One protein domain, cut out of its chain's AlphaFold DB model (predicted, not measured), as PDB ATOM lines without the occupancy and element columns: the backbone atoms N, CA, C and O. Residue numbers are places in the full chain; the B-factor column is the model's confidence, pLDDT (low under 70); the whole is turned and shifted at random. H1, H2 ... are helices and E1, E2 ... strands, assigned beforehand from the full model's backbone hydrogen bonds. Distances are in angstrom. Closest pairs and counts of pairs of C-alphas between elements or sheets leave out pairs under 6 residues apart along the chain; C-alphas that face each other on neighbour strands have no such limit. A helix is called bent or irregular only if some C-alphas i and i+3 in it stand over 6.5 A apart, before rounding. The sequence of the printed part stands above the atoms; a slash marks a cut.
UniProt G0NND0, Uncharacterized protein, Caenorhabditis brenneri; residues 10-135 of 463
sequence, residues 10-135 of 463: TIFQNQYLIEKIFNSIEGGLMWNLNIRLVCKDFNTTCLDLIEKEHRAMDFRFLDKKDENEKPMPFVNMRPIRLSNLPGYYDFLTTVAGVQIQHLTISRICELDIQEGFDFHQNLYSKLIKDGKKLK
ATOM      1  N   THR A  10     174.450 139.237 117.665       62.72
ATOM      2  CA  THR A  10     175.438 139.347 118.762       62.72
ATOM      3  C   THR A  10     176.444 138.194 118.780       62.72
ATOM      4  O   THR A  10     177.572 138.370 119.231       62.72
ATOM      5  N   ILE A  11     176.067 137.016 118.268       61.47
ATOM      6  CA  ILE A  11     176.964 135.852 118.161       61.47
ATOM      7  C   ILE A  11     177.964 136.067 117.018       61.47
ATOM      8  O   ILE A  11     179.151 135.787 117.173       61.47
ATOM      9  N   PHE A  12     177.506 136.634 115.899       64.69
ATOM     10  CA  PHE A  12     178.318 136.895 114.705       64.69
ATOM     11  C   PHE A  12     179.190 138.158 114.775       64.69
ATOM     12  O   PHE A  12     179.847 138.489 113.795       64.69
ATOM     13  N   GLN A  13     179.219 138.827 115.928       68.56
ATOM     14  CA  GLN A  13     180.153 139.912 116.254       68.56
ATOM     15  C   GLN A  13     181.268 139.452 117.207       68.56
ATOM     16  O   GLN A  13     182.198 140.203 117.497       68.56
ATOM     17  N   ASN A  14     181.191 138.221 117.725       79.62
ATOM     18  CA  ASN A  14     182.186 137.678 118.637       79.62
ATOM     19  C   ASN A  14     183.289 136.954 117.852       79.62
ATOM     20  O   ASN A  14     183.124 135.799 117.457       79.62
ATOM     21  N   GLN A  15     184.429 137.623 117.674       78.12
ATOM     22  CA  GLN A  15     185.568 137.102 116.913       78.12
ATOM     23  C   GLN A  15     186.045 135.725 117.404       78.12
ATOM     24  O   GLN A  15     186.297 134.842 116.592       78.12
ATOM     25  N   TYR A  16     186.074 135.489 118.720       82.00
ATOM     26  CA  TYR A  16     186.472 134.195 119.283       82.00
ATOM     27  C   TYR A  16     185.534 133.055 118.860       82.00
ATOM     28  O   TYR A  16     185.985 131.945 118.568       82.00
ATOM     29  N   LEU A  17     184.222 133.311 118.812       82.06
ATOM     30  CA  LEU A  17     183.252 132.314 118.357       82.06
ATOM     31  C   LEU A  17     183.368 132.064 116.851       82.06
ATOM     32  O   LEU A  17     183.285 130.912 116.432       82.06
ATOM     33  N   ILE A  18     183.606 133.107 116.055       80.50
ATOM     34  CA  ILE A  18     183.794 132.986 114.602       80.50
ATOM     35  C   ILE A  18     185.059 132.178 114.291       80.50
ATOM     36  O   ILE A  18     185.006 131.251 113.488       80.50
ATOM     37  N   GLU A  19     186.171 132.455 114.974       80.12
ATOM     38  CA  GLU A  19     187.406 131.676 114.836       80.12
ATOM     39  C   GLU A  19     187.196 130.209 115.227       80.12
ATOM     40  O   GLU A  19     187.643 129.311 114.517       80.12
ATOM     41  N   LYS A  20     186.457 129.933 116.312       81.31
ATOM     42  CA  LYS A  20     186.098 128.556 116.690       81.31
ATOM     43  C   LYS A  20     185.246 127.852 115.640       81.31
ATOM     44  O   LYS A  20     185.495 126.681 115.366       81.31
ATOM     45  N   ILE A  21     184.270 128.551 115.059       80.06
ATOM     46  CA  ILE A  21     183.465 128.023 113.955       80.06
ATOM     47  C   ILE A  21     184.392 127.677 112.792       80.06
ATOM     48  O   ILE A  21     184.382 126.540 112.339       80.06
ATOM     49  N   PHE A  22     185.257 128.596 112.370       81.31
ATOM     50  CA  PHE A  22     186.184 128.372 111.261       81.31
ATOM     51  C   PHE A  22     187.166 127.224 111.496       81.31
ATOM     52  O   PHE A  22     187.358 126.407 110.599       81.31
ATOM     53  N   ASN A  23     187.705 127.091 112.706       75.62
ATOM     54  CA  ASN A  23     188.586 125.978 113.068       75.62
ATOM     55  C   ASN A  23     187.866 124.618 113.106       75.62
ATOM     56  O   ASN A  23     188.525 123.584 113.081       75.62
ATOM     57  N   SER A  24     186.530 124.604 113.171       76.88
ATOM     58  CA  SER A  24     185.726 123.375 113.129       76.88
ATOM     59  C   SER A  24     185.296 122.955 111.720       76.88
ATOM     60  O   SER A  24     184.687 121.900 111.561       76.88
ATOM     61  N   ILE A  25     185.584 123.767 110.696       79.06
ATOM     62  CA  ILE A  25     185.122 123.514 109.330       79.06
ATOM     63  C   ILE A  25     186.030 122.507 108.638       79.06
ATOM     64  O   ILE A  25     187.223 122.736 108.430       79.06
ATOM     65  N   GLU A  26     185.421 121.400 108.228       73.06
ATOM     66  CA  GLU A  26     186.087 120.344 107.484       73.06
ATOM     67  C   GLU A  26     186.634 120.864 106.143       73.06
ATOM     68  O   GLU A  26     186.015 121.673 105.447       73.06
ATOM     69  N   GLY A  27     187.852 120.440 105.803       68.00
ATOM     70  CA  GLY A  27     188.575 120.915 104.621       68.00
ATOM     71  C   GLY A  27     189.209 122.305 104.771       68.00
ATOM     72  O   GLY A  27     190.087 122.648 103.986       68.00
ATOM     73  N   GLY A  28     188.857 123.084 105.799       75.69
ATOM     74  CA  GLY A  28     189.435 124.400 106.080       75.69
ATOM     75  C   GLY A  28     188.902 125.543 105.208       75.69
ATOM     76  O   GLY A  28     188.069 125.365 104.316       75.69
ATOM     77  N   LEU A  29     189.377 126.763 105.478       82.94
ATOM     78  CA  LEU A  29     188.766 127.994 104.957       82.94
ATOM     79  C   LEU A  29     188.872 128.163 103.440       82.94
ATOM     80  O   LEU A  29     187.925 128.633 102.811       82.94
ATOM     81  N   MET A  30     189.985 127.741 102.837       83.38
ATOM     82  CA  MET A  30     190.201 127.887 101.390       83.38
ATOM     83  C   MET A  30     189.208 127.088 100.536       83.38
ATOM     84  O   MET A  30     188.934 127.473  99.403       83.38
ATOM     85  N   TRP A  31     188.632 126.015 101.078       81.25
ATOM     86  CA  TRP A  31     187.622 125.198 100.393       81.25
ATOM     87  C   TRP A  31     186.197 125.660 100.667       81.25
ATOM     88  O   TRP A  31     185.271 125.287  99.954       81.25
ATOM     89  N   ASN A  32     186.032 126.525 101.663       83.62
ATOM     90  CA  ASN A  32     184.745 127.012 102.124       83.62
ATOM     91  C   ASN A  32     184.685 128.547 102.026       83.62
ATOM     92  O   ASN A  32     184.165 129.246 102.892       83.62
ATOM     93  N   LEU A  33     185.221 129.129 100.950       88.00
ATOM     94  CA  LEU A  33     185.243 130.590 100.783       88.00
ATOM     95  C   LEU A  33     183.839 131.217 100.721       88.00
ATOM     96  O   LEU A  33     183.698 132.414 100.959       88.00
ATOM     97  N   ASN A  34     182.798 130.429 100.444       87.31
ATOM     98  CA  ASN A  34     181.404 130.868 100.481       87.31
ATOM     99  C   ASN A  34     180.949 131.316 101.881       87.31
ATOM    100  O   ASN A  34     180.078 132.180 101.968       87.31
ATOM    101  N   ILE A  35     181.550 130.816 102.970       85.56
ATOM    102  CA  ILE A  35     181.177 131.231 104.338       85.56
ATOM    103  C   ILE A  35     181.493 132.719 104.576       85.56
ATOM    104  O   ILE A  35     180.883 133.373 105.419       85.56
ATOM    105  N   ARG A  36     182.406 133.297 103.788       88.38
ATOM    106  CA  ARG A  36     182.708 134.737 103.812       88.38
ATOM    107  C   ARG A  36     181.498 135.595 103.459       88.38
ATOM    108  O   ARG A  36     181.442 136.756 103.840       88.38
ATOM    109  N   LEU A  37     180.535 135.037 102.728       89.31
ATOM    110  CA  LEU A  37     179.356 135.758 102.259       89.31
ATOM    111  C   LEU A  37     178.269 135.896 103.338       89.31
ATOM    112  O   LEU A  37     177.269 136.562 103.088       89.31
ATOM    113  N   VAL A  38     178.455 135.302 104.526       87.50
ATOM    114  CA  VAL A  38     177.486 135.372 105.635       87.50
ATOM    115  C   VAL A  38     177.311 136.811 106.128       87.50
ATOM    116  O   VAL A  38     176.192 137.314 106.188       87.50
ATOM    117  N   CYS A  39     178.408 137.489 106.476       86.69
ATOM    118  CA  CYS A  39     178.409 138.904 106.845       86.69
ATOM    119  C   CYS A  39     179.822 139.502 106.746       86.69
ATOM    120  O   CYS A  39     180.807 138.797 106.517       86.69
ATOM    121  N   LYS A  40     179.932 140.821 106.953       88.00
ATOM    122  CA  LYS A  40     181.212 141.541 106.902       88.00
ATOM    123  C   LYS A  40     182.234 141.001 107.910       88.00
ATOM    124  O   LYS A  40     183.381 140.793 107.527       88.00
ATOM    125  N   ASP A  41     181.816 140.731 109.146       86.25
ATOM    126  CA  ASP A  41     182.710 140.261 110.215       86.25
ATOM    127  C   ASP A  41     183.246 138.850 109.925       86.25
ATOM    128  O   ASP A  41     184.424 138.570 110.150       86.25
ATOM    129  N   PHE A  42     182.419 137.986 109.322       89.56
ATOM    130  CA  PHE A  42     182.842 136.678 108.810       89.56
ATOM    131  C   PHE A  42     183.853 136.819 107.681       89.56
ATOM    132  O   PHE A  42     184.869 136.128 107.693       89.56
ATOM    133  N   ASN A  43     183.602 137.707 106.715       90.31
ATOM    134  CA  ASN A  43     184.552 137.946 105.635       90.31
ATOM    135  C   ASN A  43     185.903 138.427 106.178       90.31
ATOM    136  O   ASN A  43     186.920 137.858 105.800       90.31
ATOM    137  N   THR A  44     185.919 139.429 107.062       89.94
ATOM    138  CA  THR A  44     187.159 139.951 107.659       89.94
ATOM    139  C   THR A  44     187.900 138.865 108.435       89.94
ATOM    140  O   THR A  44     189.038 138.563 108.101       89.94
ATOM    141  N   THR A  45     187.230 138.188 109.372       88.75
ATOM    142  CA  THR A  45     187.863 137.144 110.196       88.75
ATOM    143  C   THR A  45     188.381 135.976 109.345       88.75
ATOM    144  O   THR A  45     189.449 135.434 109.604       88.75
ATOM    145  N   CYS A  46     187.645 135.586 108.299       89.62
ATOM    146  CA  CYS A  46     188.065 134.524 107.386       89.62
ATOM    147  C   CYS A  46     189.331 134.918 106.614       89.62
ATOM    148  O   CYS A  46     190.259 134.117 106.520       89.62
ATOM    149  N   LEU A  47     189.389 136.147 106.089       92.19
ATOM    150  CA  LEU A  47     190.570 136.646 105.383       92.19
ATOM    151  C   LEU A  47     191.782 136.762 106.316       92.19
ATOM    152  O   LEU A  47     192.859 136.331 105.920       92.19
ATOM    153  N   ASP A  48     191.602 137.236 107.552       89.81
ATOM    154  CA  ASP A  48     192.681 137.347 108.545       89.81
ATOM    155  C   ASP A  48     193.268 135.970 108.909       89.81
ATOM    156  O   ASP A  48     194.487 135.800 109.021       89.81
ATOM    157  N   LEU A  49     192.414 134.951 109.059       88.19
ATOM    158  CA  LEU A  49     192.860 133.578 109.305       88.19
ATOM    159  C   LEU A  49     193.572 132.973 108.094       88.19
ATOM    160  O   LEU A  49     194.613 132.342 108.270       88.19
ATOM    161  N   ILE A  50     193.056 133.192 106.878       90.50
ATOM    162  CA  ILE A  50     193.730 132.772 105.641       90.50
ATOM    163  C   ILE A  50     195.100 133.443 105.548       90.50
ATOM    164  O   ILE A  50     196.086 132.765 105.270       90.50
ATOM    165  N   GLU A  51     195.190 134.743 105.822       91.25
ATOM    166  CA  GLU A  51     196.455 135.472 105.825       91.25
ATOM    167  C   GLU A  51     197.444 134.849 106.813       91.25
ATOM    168  O   GLU A  51     198.582 134.557 106.450       91.25
ATOM    169  N   LYS A  52     197.002 134.575 108.045       88.50
ATOM    170  CA  LYS A  52     197.833 133.950 109.078       88.50
ATOM    171  C   LYS A  52     198.301 132.545 108.682       88.50
ATOM    172  O   LYS A  52     199.482 132.249 108.854       88.50
ATOM    173  N   GLU A  53     197.407 131.708 108.154       85.94
ATOM    174  CA  GLU A  53     197.691 130.327 107.724       85.94
ATOM    175  C   GLU A  53     198.658 130.283 106.532       85.94
ATOM    176  O   GLU A  53     199.493 129.390 106.461       85.94
ATOM    177  N   HIS A  54     198.589 131.257 105.618       92.31
ATOM    178  CA  HIS A  54     199.338 131.237 104.355       92.31
ATOM    179  C   HIS A  54     200.552 132.176 104.340       92.31
ATOM    180  O   HIS A  54     201.216 132.299 103.316       92.31
ATOM    181  N   ARG A  55     200.907 132.823 105.460       92.88
ATOM    182  CA  ARG A  55     202.215 133.502 105.596       92.88
ATOM    183  C   ARG A  55     203.381 132.521 105.474       92.88
ATOM    184  O   ARG A  55     204.450 132.907 104.997       92.88
ATOM    185  N   ALA A  56     203.171 131.282 105.913       94.19
ATOM    186  CA  ALA A  56     204.043 130.153 105.646       94.19
ATOM    187  C   ALA A  56     203.333 129.216 104.665       94.19
ATOM    188  O   ALA A  56     202.202 128.799 104.909       94.19
ATOM    189  N   MET A  57     203.985 128.938 103.543       93.56
ATOM    190  CA  MET A  57     203.467 128.062 102.505       93.56
ATOM    191  C   MET A  57     204.415 126.898 102.273       93.56
ATOM    192  O   MET A  57     205.605 127.095 102.036       93.56
ATOM    193  N   ASP A  58     203.848 125.703 102.292       92.00
ATOM    194  CA  ASP A  58     204.495 124.458 101.913       92.00
ATOM    195  C   ASP A  58     203.854 123.931 100.629       92.00
ATOM    196  O   ASP A  58     202.634 123.759 100.565       92.00
ATOM    197  N   PHE A  59     204.672 123.721  99.602       92.44
ATOM    198  CA  PHE A  59     204.303 123.072  98.355       92.44
ATOM    199  C   PHE A  59     204.967 121.708  98.305       92.44
ATOM    200  O   PHE A  59     206.192 121.610  98.255       92.44
ATOM    201  N   ARG A  60     204.159 120.661  98.221       89.12
ATOM    202  CA  ARG A  60     204.654 119.304  98.029       89.12
ATOM    203  C   ARG A  60     204.003 118.676  96.817       89.12
ATOM    204  O   ARG A  60     202.777 118.643  96.723       89.12
ATOM    205  N   PHE A  61     204.815 118.154  95.913       86.75
ATOM    206  CA  PHE A  61     204.331 117.331  94.814       86.75
ATOM    207  C   PHE A  61     204.489 115.871  95.206       86.75
ATOM    208  O   PHE A  61     205.408 115.501  95.931       86.75
ATOM    209  N   LEU A  62     203.519 115.059  94.822       80.38
ATOM    210  CA  LEU A  62     203.539 113.640  95.116       80.38
ATOM    211  C   LEU A  62     203.447 112.881  93.815       80.38
ATOM    212  O   LEU A  62     202.742 113.317  92.900       80.38
ATOM    213  N   ASP A  63     204.148 111.755  93.823       66.88
ATOM    214  CA  ASP A  63     204.272 110.850  92.698       66.88
ATOM    215  C   ASP A  63     202.904 110.460  92.134       66.88
ATOM    216  O   ASP A  63     201.879 110.381  92.835       66.88
ATOM    217  N   LYS A  64     202.912 110.251  90.825       65.25
ATOM    218  CA  LYS A  64     201.778 109.800  90.046       65.25
ATOM    219  C   LYS A  64     201.454 108.375  90.486       65.25
ATOM    220  O   LYS A  64     202.310 107.500  90.502       65.25
ATOM    221  N   LYS A  65     200.193 108.102  90.824       59.25
ATOM    222  CA  LYS A  65     199.772 106.714  91.094       59.25
ATOM    223  C   LYS A  65     199.699 105.865  89.821       59.25
ATOM    224  O   LYS A  65     199.667 104.642  89.913       59.25
ATOM    225  N   ASP A  66     199.629 106.516  88.664       59.53
ATOM    226  CA  ASP A  66     199.505 105.936  87.329       59.53
ATOM    227  C   ASP A  66     200.264 106.847  86.350       59.53
ATOM    228  O   ASP A  66     200.192 108.070  86.479       59.53
ATOM    229  N   GLU A  67     200.957 106.285  85.357       58.59
ATOM    230  CA  GLU A  67     201.708 107.028  84.329       58.59
ATOM    231  C   GLU A  67     200.860 108.103  83.618       58.59
ATOM    232  O   GLU A  67     201.392 109.104  83.128       58.59
ATOM    233  N   ASN A  68     199.533 107.927  83.596       62.41
ATOM    234  CA  ASN A  68     198.583 108.848  82.971       62.41
ATOM    235  C   ASN A  68     198.081 109.977  83.890       62.41
ATOM    236  O   ASN A  68     197.410 110.900  83.415       62.41
ATOM    237  N   GLU A  69     198.355 109.924  85.195       70.31
ATOM    238  CA  GLU A  69     197.941 110.966  86.134       70.31
ATOM    239  C   GLU A  69     198.952 112.117  86.167       70.31
ATOM    240  O   GLU A  69     200.166 111.936  86.093       70.31
ATOM    241  N   LYS A  70     198.450 113.350  86.279       71.06
ATOM    242  CA  LYS A  70     199.311 114.508  86.540       71.06
ATOM    243  C   LYS A  70     199.703 114.531  88.018       71.06
ATOM    244  O   LYS A  70     198.841 114.232  88.851       71.06
ATOM    245  N   PRO A  71     200.935 114.952  88.360       74.81
ATOM    246  CA  PRO A  71     201.326 115.132  89.751       74.81
ATOM    247  C   PRO A  71     200.347 116.097  90.428       74.81
ATOM    248  O   PRO A  71     199.981 117.145  89.880       74.81
ATOM    249  N   MET A  72     199.871 115.728  91.617       82.06
ATOM    250  CA  MET A  72     198.918 116.547  92.363       82.06
ATOM    251  C   MET A  72     199.672 117.388  93.396       82.06
ATOM    252  O   MET A  72     200.170 116.820  94.371       82.06
ATOM    253  N   PRO A  73     199.757 118.722  93.229       86.94
ATOM    254  CA  PRO A  73     200.360 119.572  94.241       86.94
ATOM    255  C   PRO A  73     199.507 119.607  95.507       86.94
ATOM    256  O   PRO A  73     198.277 119.672  95.466       86.94
ATOM    257  N   PHE A  74     200.182 119.635  96.644       88.00
ATOM    258  CA  PHE A  74     199.613 119.912  97.949       88.00
ATOM    259  C   PHE A  74     200.138 121.264  98.413       88.00
ATOM    260  O   PHE A  74     201.344 121.488  98.408       88.00
ATOM    261  N   VAL A  75     199.233 122.157  98.808       89.25
ATOM    262  CA  VAL A  75     199.570 123.461  99.388       89.25
ATOM    263  C   VAL A  75     199.110 123.474 100.831       89.25
ATOM    264  O   VAL A  75     197.918 123.282 101.082       89.25
ATOM    265  N   ASN A  76     200.038 123.656 101.772       86.12
ATOM    266  CA  ASN A  76     199.769 123.524 103.207       86.12
ATOM    267  C   ASN A  76     198.962 122.250 103.497       86.12
ATOM    268  O   ASN A  76     197.927 122.266 104.162       86.12
ATOM    269  N   MET A  77     199.419 121.141 102.907       76.62
ATOM    270  CA  MET A  77     198.823 119.811 103.037       76.62
ATOM    271  C   MET A  77     197.433 119.615 102.439       76.62
ATOM    272  O   MET A  77     196.808 118.578 102.665       76.62
ATOM    273  N   ARG A  78     196.958 120.553 101.615       80.94
ATOM    274  CA  ARG A  78     195.680 120.423 100.911       80.94
ATOM    275  C   ARG A  78     195.897 120.203  99.414       80.94
ATOM    276  O   ARG A  78     196.612 120.993  98.799       80.94
ATOM    277  N   PRO A  79     195.282 119.167  98.815       84.38
ATOM    278  CA  PRO A  79     195.459 118.868  97.401       84.38
ATOM    279  C   PRO A  79     194.836 119.966  96.545       84.38
ATOM    280  O   PRO A  79     193.667 120.293  96.716       84.38
ATOM    281  N   ILE A  80     195.573 120.506  95.585       86.44
ATOM    282  CA  ILE A  80     195.062 121.465  94.608       86.44
ATOM    283  C   ILE A  80     195.414 120.982  93.206       86.44
ATOM    284  O   ILE A  80     196.427 120.331  92.990       86.44
ATOM    285  N   ARG A  81     194.567 121.267  92.215       86.62
ATOM    286  CA  ARG A  81     194.933 120.991  90.821       86.62
ATOM    287  C   ARG A  81     195.991 121.993  90.378       86.62
ATOM    288  O   ARG A  81     195.815 123.188  90.612       86.62
ATOM    289  N   LEU A  82     197.016 121.531  89.661       86.75
ATOM    290  CA  LEU A  82     198.073 122.392  89.116       86.75
ATOM    291  C   LEU A  82     197.488 123.568  88.307       86.75
ATOM    292  O   LEU A  82     197.879 124.716  88.499       86.75
ATOM    293  N   SER A  83     196.449 123.311  87.502       87.50
ATOM    294  CA  SER A  83     195.725 124.327  86.719       87.50
ATOM    295  C   SER A  83     195.055 125.424  87.556       87.50
ATOM    296  O   SER A  83     194.774 126.503  87.041       87.50
ATOM    297  N   ASN A  84     194.764 125.155  88.831       90.50
ATOM    298  CA  ASN A  84     194.067 126.082  89.723       90.50
ATOM    299  C   ASN A  84     195.038 126.955  90.532       90.50
ATOM    300  O   ASN A  84     194.606 127.960  91.100       90.50
ATOM    301  N   LEU A  85     196.333 126.612  90.570       91.81
ATOM    302  CA  LEU A  85     197.350 127.365  91.311       91.81
ATOM    303  C   LEU A  85     197.394 128.855  90.943       91.81
ATOM    304  O   LEU A  85     197.410 129.670  91.865       91.81
ATOM    305  N   PRO A  86     197.334 129.269  89.660       91.69
ATOM    306  CA  PRO A  86     197.375 130.689  89.329       91.69
ATOM    307  C   PRO A  86     196.222 131.481  89.959       91.69
ATOM    308  O   PRO A  86     196.457 132.549  90.517       91.69
ATOM    309  N   GLY A  87     194.993 130.952  89.916       92.75
ATOM    310  CA  GLY A  87     193.832 131.598  90.536       92.75
ATOM    311  C   GLY A  87     193.904 131.594  92.064       92.75
ATOM    312  O   GLY A  87     193.495 132.555  92.713       92.75
ATOM    313  N   TYR A  88     194.484 130.542  92.640       93.81
ATOM    314  CA  TYR A  88     194.758 130.456  94.070       93.81
ATOM    315  C   TYR A  88     195.778 131.522  94.518       93.81
ATOM    316  O   TYR A  88     195.538 132.220  95.504       93.81
ATOM    317  N   TYR A  89     196.858 131.742  93.761       95.00
ATOM    318  CA  TYR A  89     197.834 132.810  94.027       95.00
ATOM    319  C   TYR A  89     197.215 134.203  93.901       95.00
ATOM    320  O   TYR A  89     197.452 135.075  94.743       95.00
ATOM    321  N   ASP A  90     196.392 134.413  92.871       93.56
ATOM    322  CA  ASP A  90     195.702 135.685  92.657       93.56
ATOM    323  C   ASP A  90     194.758 135.988  93.828       93.56
ATOM    324  O   ASP A  90     194.748 137.110  94.337       93.56
ATOM    325  N   PHE A  91     194.032 134.980  94.322       94.44
ATOM    326  CA  PHE A  91     193.197 135.107  95.512       94.44
ATOM    327  C   PHE A  91     194.012 135.500  96.749       94.44
ATOM    328  O   PHE A  91     193.691 136.503  97.394       94.44
ATOM    329  N   LEU A  92     195.072 134.746  97.065       94.69
ATOM    330  CA  LEU A  92     195.891 135.004  98.250       94.69
ATOM    331  C   LEU A  92     196.477 136.415  98.218       94.69
ATOM    332  O   LEU A  92     196.367 137.161  99.187       94.69
ATOM    333  N   THR A  93     197.056 136.815  97.091       93.44
ATOM    334  CA  THR A  93     197.784 138.083  97.032       93.44
ATOM    335  C   THR A  93     196.904 139.302  96.765       93.44
ATOM    336  O   THR A  93     197.286 140.402  97.158       93.44
ATOM    337  N   THR A  94     195.751 139.146  96.104       92.88
ATOM    338  CA  THR A  94     194.886 140.276  95.706       92.88
ATOM    339  C   THR A  94     193.672 140.428  96.612       92.88
ATOM    340  O   THR A  94     193.290 141.551  96.933       92.88
ATOM    341  N   VAL A  95     193.051 139.319  97.026       92.69
ATOM    342  CA  VAL A  95     191.817 139.341  97.828       92.69
ATOM    343  C   VAL A  95     192.131 139.238  99.314       92.69
ATOM    344  O   VAL A  95     191.607 140.024 100.096       92.69
ATOM    345  N   ALA A  96     192.978 138.282  99.699       92.56
ATOM    346  CA  ALA A  96     193.361 138.077 101.096       92.56
ATOM    347  C   ALA A  96     194.559 138.935 101.534       92.56
ATOM    348  O   ALA A  96     194.834 139.025 102.723       92.56
ATOM    349  N   GLY A  97     195.262 139.581 100.597       92.31
ATOM    350  CA  GLY A  97     196.390 140.464 100.907       92.31
ATOM    351  C   GLY A  97     197.569 139.757 101.585       92.31
ATOM    352  O   GLY A  97     198.345 140.407 102.285       92.31
ATOM    353  N   VAL A  98     197.711 138.441 101.389       93.88
ATOM    354  CA  VAL A  98     198.724 137.635 102.073       93.88
ATOM    355  C   VAL A  98     200.128 138.078 101.672       93.88
ATOM    356  O   VAL A  98     200.477 138.134 100.493       93.88
ATOM    357  N   GLN A  99     200.951 138.355 102.683       91.81
ATOM    358  CA  GLN A  99     202.378 138.615 102.529       91.81
ATOM    359  C   GLN A  99     203.165 137.358 102.890       91.81
ATOM    360  O   GLN A  99     203.372 137.073 104.070       91.81
ATOM    361  N   ILE A 100     203.607 136.615 101.877       94.06
ATOM    362  CA  ILE A 100     204.378 135.384 102.075       94.06
ATOM    363  C   ILE A 100     205.712 135.701 102.757       94.06
ATOM    364  O   ILE A 100     206.451 136.587 102.323       94.06
ATOM    365  N   GLN A 101     206.007 134.966 103.828       95.62
ATOM    366  CA  GLN A 101     207.249 135.075 104.595       95.62
ATOM    367  C   GLN A 101     208.086 133.803 104.508       95.62
ATOM    368  O   GLN A 101     209.310 133.893 104.472       95.62
ATOM    369  N   HIS A 102     207.454 132.634 104.443       96.38
ATOM    370  CA  HIS A 102     208.151 131.355 104.356       96.38
ATOM    371  C   HIS A 102     207.572 130.548 103.208       96.38
ATOM    372  O   HIS A 102     206.353 130.410 103.113       96.38
ATOM    373  N   LEU A 103     208.444 130.049 102.341       95.88
ATOM    374  CA  LEU A 103     208.059 129.263 101.187       95.88
ATOM    375  C   LEU A 103     208.970 128.043 101.075       95.88
ATOM    376  O   LEU A 103     210.162 128.172 100.792       95.88
ATOM    377  N   THR A 104     208.393 126.868 101.286       94.81
ATOM    378  CA  THR A 104     209.065 125.580 101.139       94.81
ATOM    379  C   THR A 104     208.443 124.837  99.973       94.81
ATOM    380  O   THR A 104     207.226 124.795  99.828       94.81
ATOM    381  N   ILE A 105     209.292 124.312  99.098       93.62
ATOM    382  CA  ILE A 105     208.916 123.442  97.996       93.62
ATOM    383  C   ILE A 105     209.636 122.115  98.220       93.62
ATOM    384  O   ILE A 105     210.803 122.099  98.610       93.62
ATOM    385  N   SER A 106     208.952 121.000  98.016       88.81
ATOM    386  CA  SER A 106     209.531 119.660  98.126       88.81
ATOM    387  C   SER A 106     209.030 118.772  96.998       88.81
ATOM    388  O   SER A 106     207.880 118.907  96.564       88.81
ATOM    389  N   ARG A 107     209.904 117.864  96.546       85.62
ATOM    390  CA  ARG A 107     209.656 116.939  95.431       85.62
ATOM    391  C   ARG A 107     209.262 117.650  94.134       85.62
ATOM    392  O   ARG A 107     208.362 117.227  93.427       85.62
ATOM    393  N   ILE A 108     209.907 118.770  93.803       88.06
ATOM    394  CA  ILE A 108     209.627 119.456  92.527       88.06
ATOM    395  C   ILE A 108     210.035 118.611  91.306       88.06
ATOM    396  O   ILE A 108     209.521 118.844  90.216       88.06
ATOM    397  N   CYS A 109     210.902 117.612  91.505       83.50
ATOM    398  CA  CYS A 109     211.280 116.591  90.523       83.50
ATOM    399  C   CYS A 109     210.098 115.779  89.966       83.50
ATOM    400  O   CYS A 109     210.197 115.262  88.862       83.50
ATOM    401  N   GLU A 110     208.964 115.727  90.670       85.62
ATOM    402  CA  GLU A 110     207.747 115.038  90.206       85.62
ATOM    403  C   GLU A 110     207.051 115.760  89.043       85.62
ATOM    404  O   GLU A 110     206.165 115.206  88.386       85.62
ATOM    405  N   LEU A 111     207.390 117.034  88.824       87.25
ATOM    406  CA  LEU A 111     206.897 117.807  87.693       87.25
ATOM    407  C   LEU A 111     207.750 117.525  86.461       87.25
ATOM    408  O   LEU A 111     208.979 117.516  86.533       87.25
ATOM    409  N   ASP A 112     207.107 117.410  85.298       86.62
ATOM    410  CA  ASP A 112     207.862 117.471  84.051       86.62
ATOM    411  C   ASP A 112     208.505 118.860  83.861       86.62
ATOM    412  O   ASP A 112     208.153 119.844  84.521       86.62
ATOM    413  N   ILE A 113     209.464 118.955  82.938       86.62
ATOM    414  CA  ILE A 113     210.238 120.184  82.705       86.62
ATOM    415  C   ILE A 113     209.326 121.387  82.411       86.62
ATOM    416  O   ILE A 113     209.588 122.495  82.888       86.62
ATOM    417  N   GLN A 114     208.253 121.194  81.639       89.62
ATOM    418  CA  GLN A 114     207.351 122.279  81.260       89.62
ATOM    419  C   GLN A 114     206.463 122.690  82.442       89.62
ATOM    420  O   GLN A 114     206.321 123.881  82.718       89.62
ATOM    421  N   GLU A 115     205.914 121.722  83.174       90.25
ATOM    422  CA  GLU A 115     205.117 121.948  84.379       90.25
ATOM    423  C   GLU A 115     205.937 122.648  85.469       90.25
ATOM    424  O   GLU A 115     205.460 123.615  86.069       90.25
ATOM    425  N   GLY A 116     207.182 122.222  85.689       90.94
ATOM    426  CA  GLY A 116     208.111 122.854  86.622       90.94
ATOM    427  C   GLY A 116     208.455 124.286  86.214       90.94
ATOM    428  O   GLY A 116     208.461 125.191  87.055       90.94
ATOM    429  N   PHE A 117     208.642 124.533  84.913       91.12
ATOM    430  CA  PHE A 117     208.900 125.873  84.396       91.12
ATOM    431  C   PHE A 117     207.695 126.791  84.606       91.12
ATOM    432  O   PHE A 117     207.843 127.900  85.133       91.12
ATOM    433  N   ASP A 118     206.498 126.327  84.256       92.00
ATOM    434  CA  ASP A 118     205.261 127.085  84.422       92.00
ATOM    435  C   ASP A 118     204.957 127.336  85.900       92.00
ATOM    436  O   ASP A 118     204.575 128.451  86.276       92.00
ATOM    437  N   PHE A 119     205.175 126.342  86.764       93.31
ATOM    438  CA  PHE A 119     205.080 126.498  88.211       93.31
ATOM    439  C   PHE A 119     206.033 127.590  88.701       93.31
ATOM    440  O   PHE A 119     205.588 128.541  89.348       93.31
ATOM    441  N   HIS A 120     207.312 127.514  88.327       93.31
ATOM    442  CA  HIS A 120     208.330 128.492  88.696       93.31
ATOM    443  C   HIS A 120     207.950 129.914  88.244       93.31
ATOM    444  O   HIS A 120     207.966 130.847  89.051       93.31
ATOM    445  N   GLN A 121     207.547 130.112  86.982       91.62
ATOM    446  CA  GLN A 121     207.157 131.440  86.485       91.62
ATOM    447  C   GLN A 121     205.913 131.993  87.191       91.62
ATOM    448  O   GLN A 121     205.873 133.183  87.529       91.62
ATOM    449  N   ASN A 122     204.904 131.155  87.441       92.81
ATOM    450  CA  ASN A 122     203.687 131.567  88.144       92.81
ATOM    451  C   ASN A 122     203.969 131.917  89.609       92.81
ATOM    452  O   ASN A 122     203.471 132.928  90.103       92.81
ATOM    453  N   LEU A 123     204.799 131.125  90.289       93.75
ATOM    454  CA  LEU A 123     205.197 131.367  91.672       93.75
ATOM    455  C   LEU A 123     205.872 132.738  91.811       93.75
ATOM    456  O   LEU A 123     205.492 133.537  92.665       93.75
ATOM    457  N   TYR A 124     206.802 133.058  90.908       89.62
ATOM    458  CA  TYR A 124     207.454 134.366  90.872       89.62
ATOM    459  C   TYR A 124     206.490 135.510  90.578       89.62
ATOM    460  O   TYR A 124     206.416 136.478  91.334       89.62
ATOM    461  N   SER A 125     205.772 135.417  89.461       89.25
ATOM    462  CA  SER A 125     204.984 136.537  88.941       89.25
ATOM    463  C   SER A 125     203.735 136.833  89.769       89.25
ATOM    464  O   SER A 125     203.344 137.996  89.878       89.25
ATOM    465  N   LYS A 126     203.121 135.808  90.374       92.12
ATOM    466  CA  LYS A 126     201.836 135.942  91.069       92.12
ATOM    467  C   LYS A 126     201.941 135.859  92.583       92.12
ATOM    468  O   LYS A 126     201.247 136.619  93.254       92.12
ATOM    469  N   LEU A 127     202.783 134.973  93.120       92.88
ATOM    470  CA  LEU A 127     202.837 134.714  94.562       92.88
ATOM    471  C   LEU A 127     203.934 135.529  95.262       92.88
ATOM    472  O   LEU A 127     203.634 136.313  96.159       92.88
ATOM    473  N   ILE A 128     205.191 135.376  94.836       91.50
ATOM    474  CA  ILE A 128     206.354 136.021  95.472       91.50
ATOM    475  C   ILE A 128     206.424 137.516  95.130       91.50
ATOM    476  O   ILE A 128     206.738 138.341  95.992       91.50
ATOM    477  N   LYS A 129     206.123 137.878  93.875       83.81
ATOM    478  CA  LYS A 129     206.207 139.246  93.342       83.81
ATOM    479  C   LYS A 129     207.607 139.847  93.535       83.81
ATOM    480  O   LYS A 129     208.542 139.416  92.869       83.81
ATOM    481  N   ASP A 130     207.766 140.839  94.417       80.56
ATOM    482  CA  ASP A 130     209.054 141.497  94.682       80.56
ATOM    483  C   ASP A 130     209.856 140.862  95.833       80.56
ATOM    484  O   ASP A 130     210.986 141.277  96.086       80.56
ATOM    485  N   GLY A 131     209.291 139.866  96.528       83.44
ATOM    486  CA  GLY A 131     209.980 139.072  97.547       83.44
ATOM    487  C   GLY A 131     210.430 139.831  98.799       83.44
ATOM    488  O   GLY A 131     211.109 139.250  99.640       83.44
ATOM    489  N   LYS A 132     210.048 141.102  98.991       86.44
ATOM    490  CA  LYS A 132     210.573 141.945 100.090       86.44
ATOM    491  C   LYS A 132     210.241 141.453 101.498       86.44
ATOM    492  O   LYS A 132     210.889 141.860 102.461       86.44
ATOM    493  N   LYS A 133     209.174 140.667 101.641       91.19
ATOM    494  CA  LYS A 133     208.721 140.100 102.921       91.19
ATOM    495  C   LYS A 133     209.177 138.658 103.126       91.19
ATOM    496  O   LYS A 133     208.966 138.121 104.213       91.19
ATOM    497  N   LEU A 134     209.802 138.063 102.112       94.69
ATOM    498  CA  LEU A 134     210.233 136.679 102.128       94.69
ATOM    499  C   LEU A 134     211.460 136.534 103.031       94.69
ATOM    500  O   LEU A 134     212.491 137.161 102.804       94.69
ATOM    501  N   LYS A 135     211.324 135.708 104.064       96.31
ATOM    502  CA  LYS A 135     212.377 135.347 105.013       96.31
ATOM    503  C   LYS A 135     212.966 133.972 104.724       96.31
ATOM    504  O   LYS A 135     214.114 133.734 105.081       96.31
TER     505      LYS A 135
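What this domain is: This is residues 10 to 135 of the 463 residues of an uncharacterized protein of Caenorhabditis brenneri (UniProt G0NND0). The model has two parts set end to end: a small group of three helices, H1 and H2 packed on the longer H3, and beyond it a small three-stranded sheet, E2, E1, E3, with the helices H4 and H5 side by side as a pair. H3 leads into E1 and so joins the two parts, while H4 only grazes the sheet. The printed part has 126 residues, with five named helices and three named strands in the order H1, H2, H3, E1, E2, H4, E3, H5; the class is mixed, helices and strands, and the sheet is mixed too. The whole is compact, with a radius of gyration of the C-alphas of 16.1 A, and only just elongated, spanning 53 by 36 by 21 A.

Where its parts are: H1 is residues 15 to 23, 12.2 A long, beginning at C-alpha 15 (185.568, 137.102, 116.913). H2 is residues 33 to 37, and H3 is residues 40 to 54, 21.0 A. E1, residues 56 to 62, is 19.6 A long and begins at C-alpha 56 (204.043, 130.153, 105.646). E2 is residues 72 to 75. H4 is residues 82 to 95, 20.1 A, and is irregular: C-alphas 83 and 86 are 7.1 A apart. E3 is residues 102 to 106, 13.3 A. H5, residues 113 to 128, 20.7 A, ends at C-alpha 128 (206.354, 136.021, 95.472); it is irregular, but only just, with C-alphas 125 and 128 6.7 A apart.

How they stand to each other: H1 touches H3 at a steep tilt of 56 degrees, the same way; their closest C-alphas, of Ile 18 and Phe 42, are 6.9 A apart. H2 and H3 touch only at the corner, H3 with residues 42 to 46 alone, closest at the C-alphas of Arg 36 and Asn 43, 4.1 A. H3 and H4 are close but not clearly touching, with the C-alphas of Glu 51 and Leu 92 closest at 7.6 A. E1 is the inner strand. E1 and E2 form a hairpin, antiparallel at 164 degrees, with N 74 and O 60 at 2.8 A. E1 and E3 are parallel at 8 degrees, with N 57 and O 102 at 2.8 A. H4 only grazes the sheet, with residues 82 to 85. H4 touches H5 at a shallow tilt of 7 degrees, the same way, H5 with residues 122 to 127 alone; the closest C-alphas, of Tyr 89 and Leu 127, are 5.4 A apart. H5 is not on the sheet. In H1 and H3 every O i to N i+4 pair is within hydrogen-bond range; in H4 8 of 10 are, in H5 11 of 12, and in H2 0 of 1, beside 2 of 2 O i to N i+3 pairs.

The domain as a whole: The two C-alphas farthest apart, of Thr 10 and Glu 67, are 54.0 A apart. The printed part has no cut and no long link. The mean pLDDT of the printed part is 85.6; residues 10 to 13, residue 27 and residues 63 to 68 are under 70.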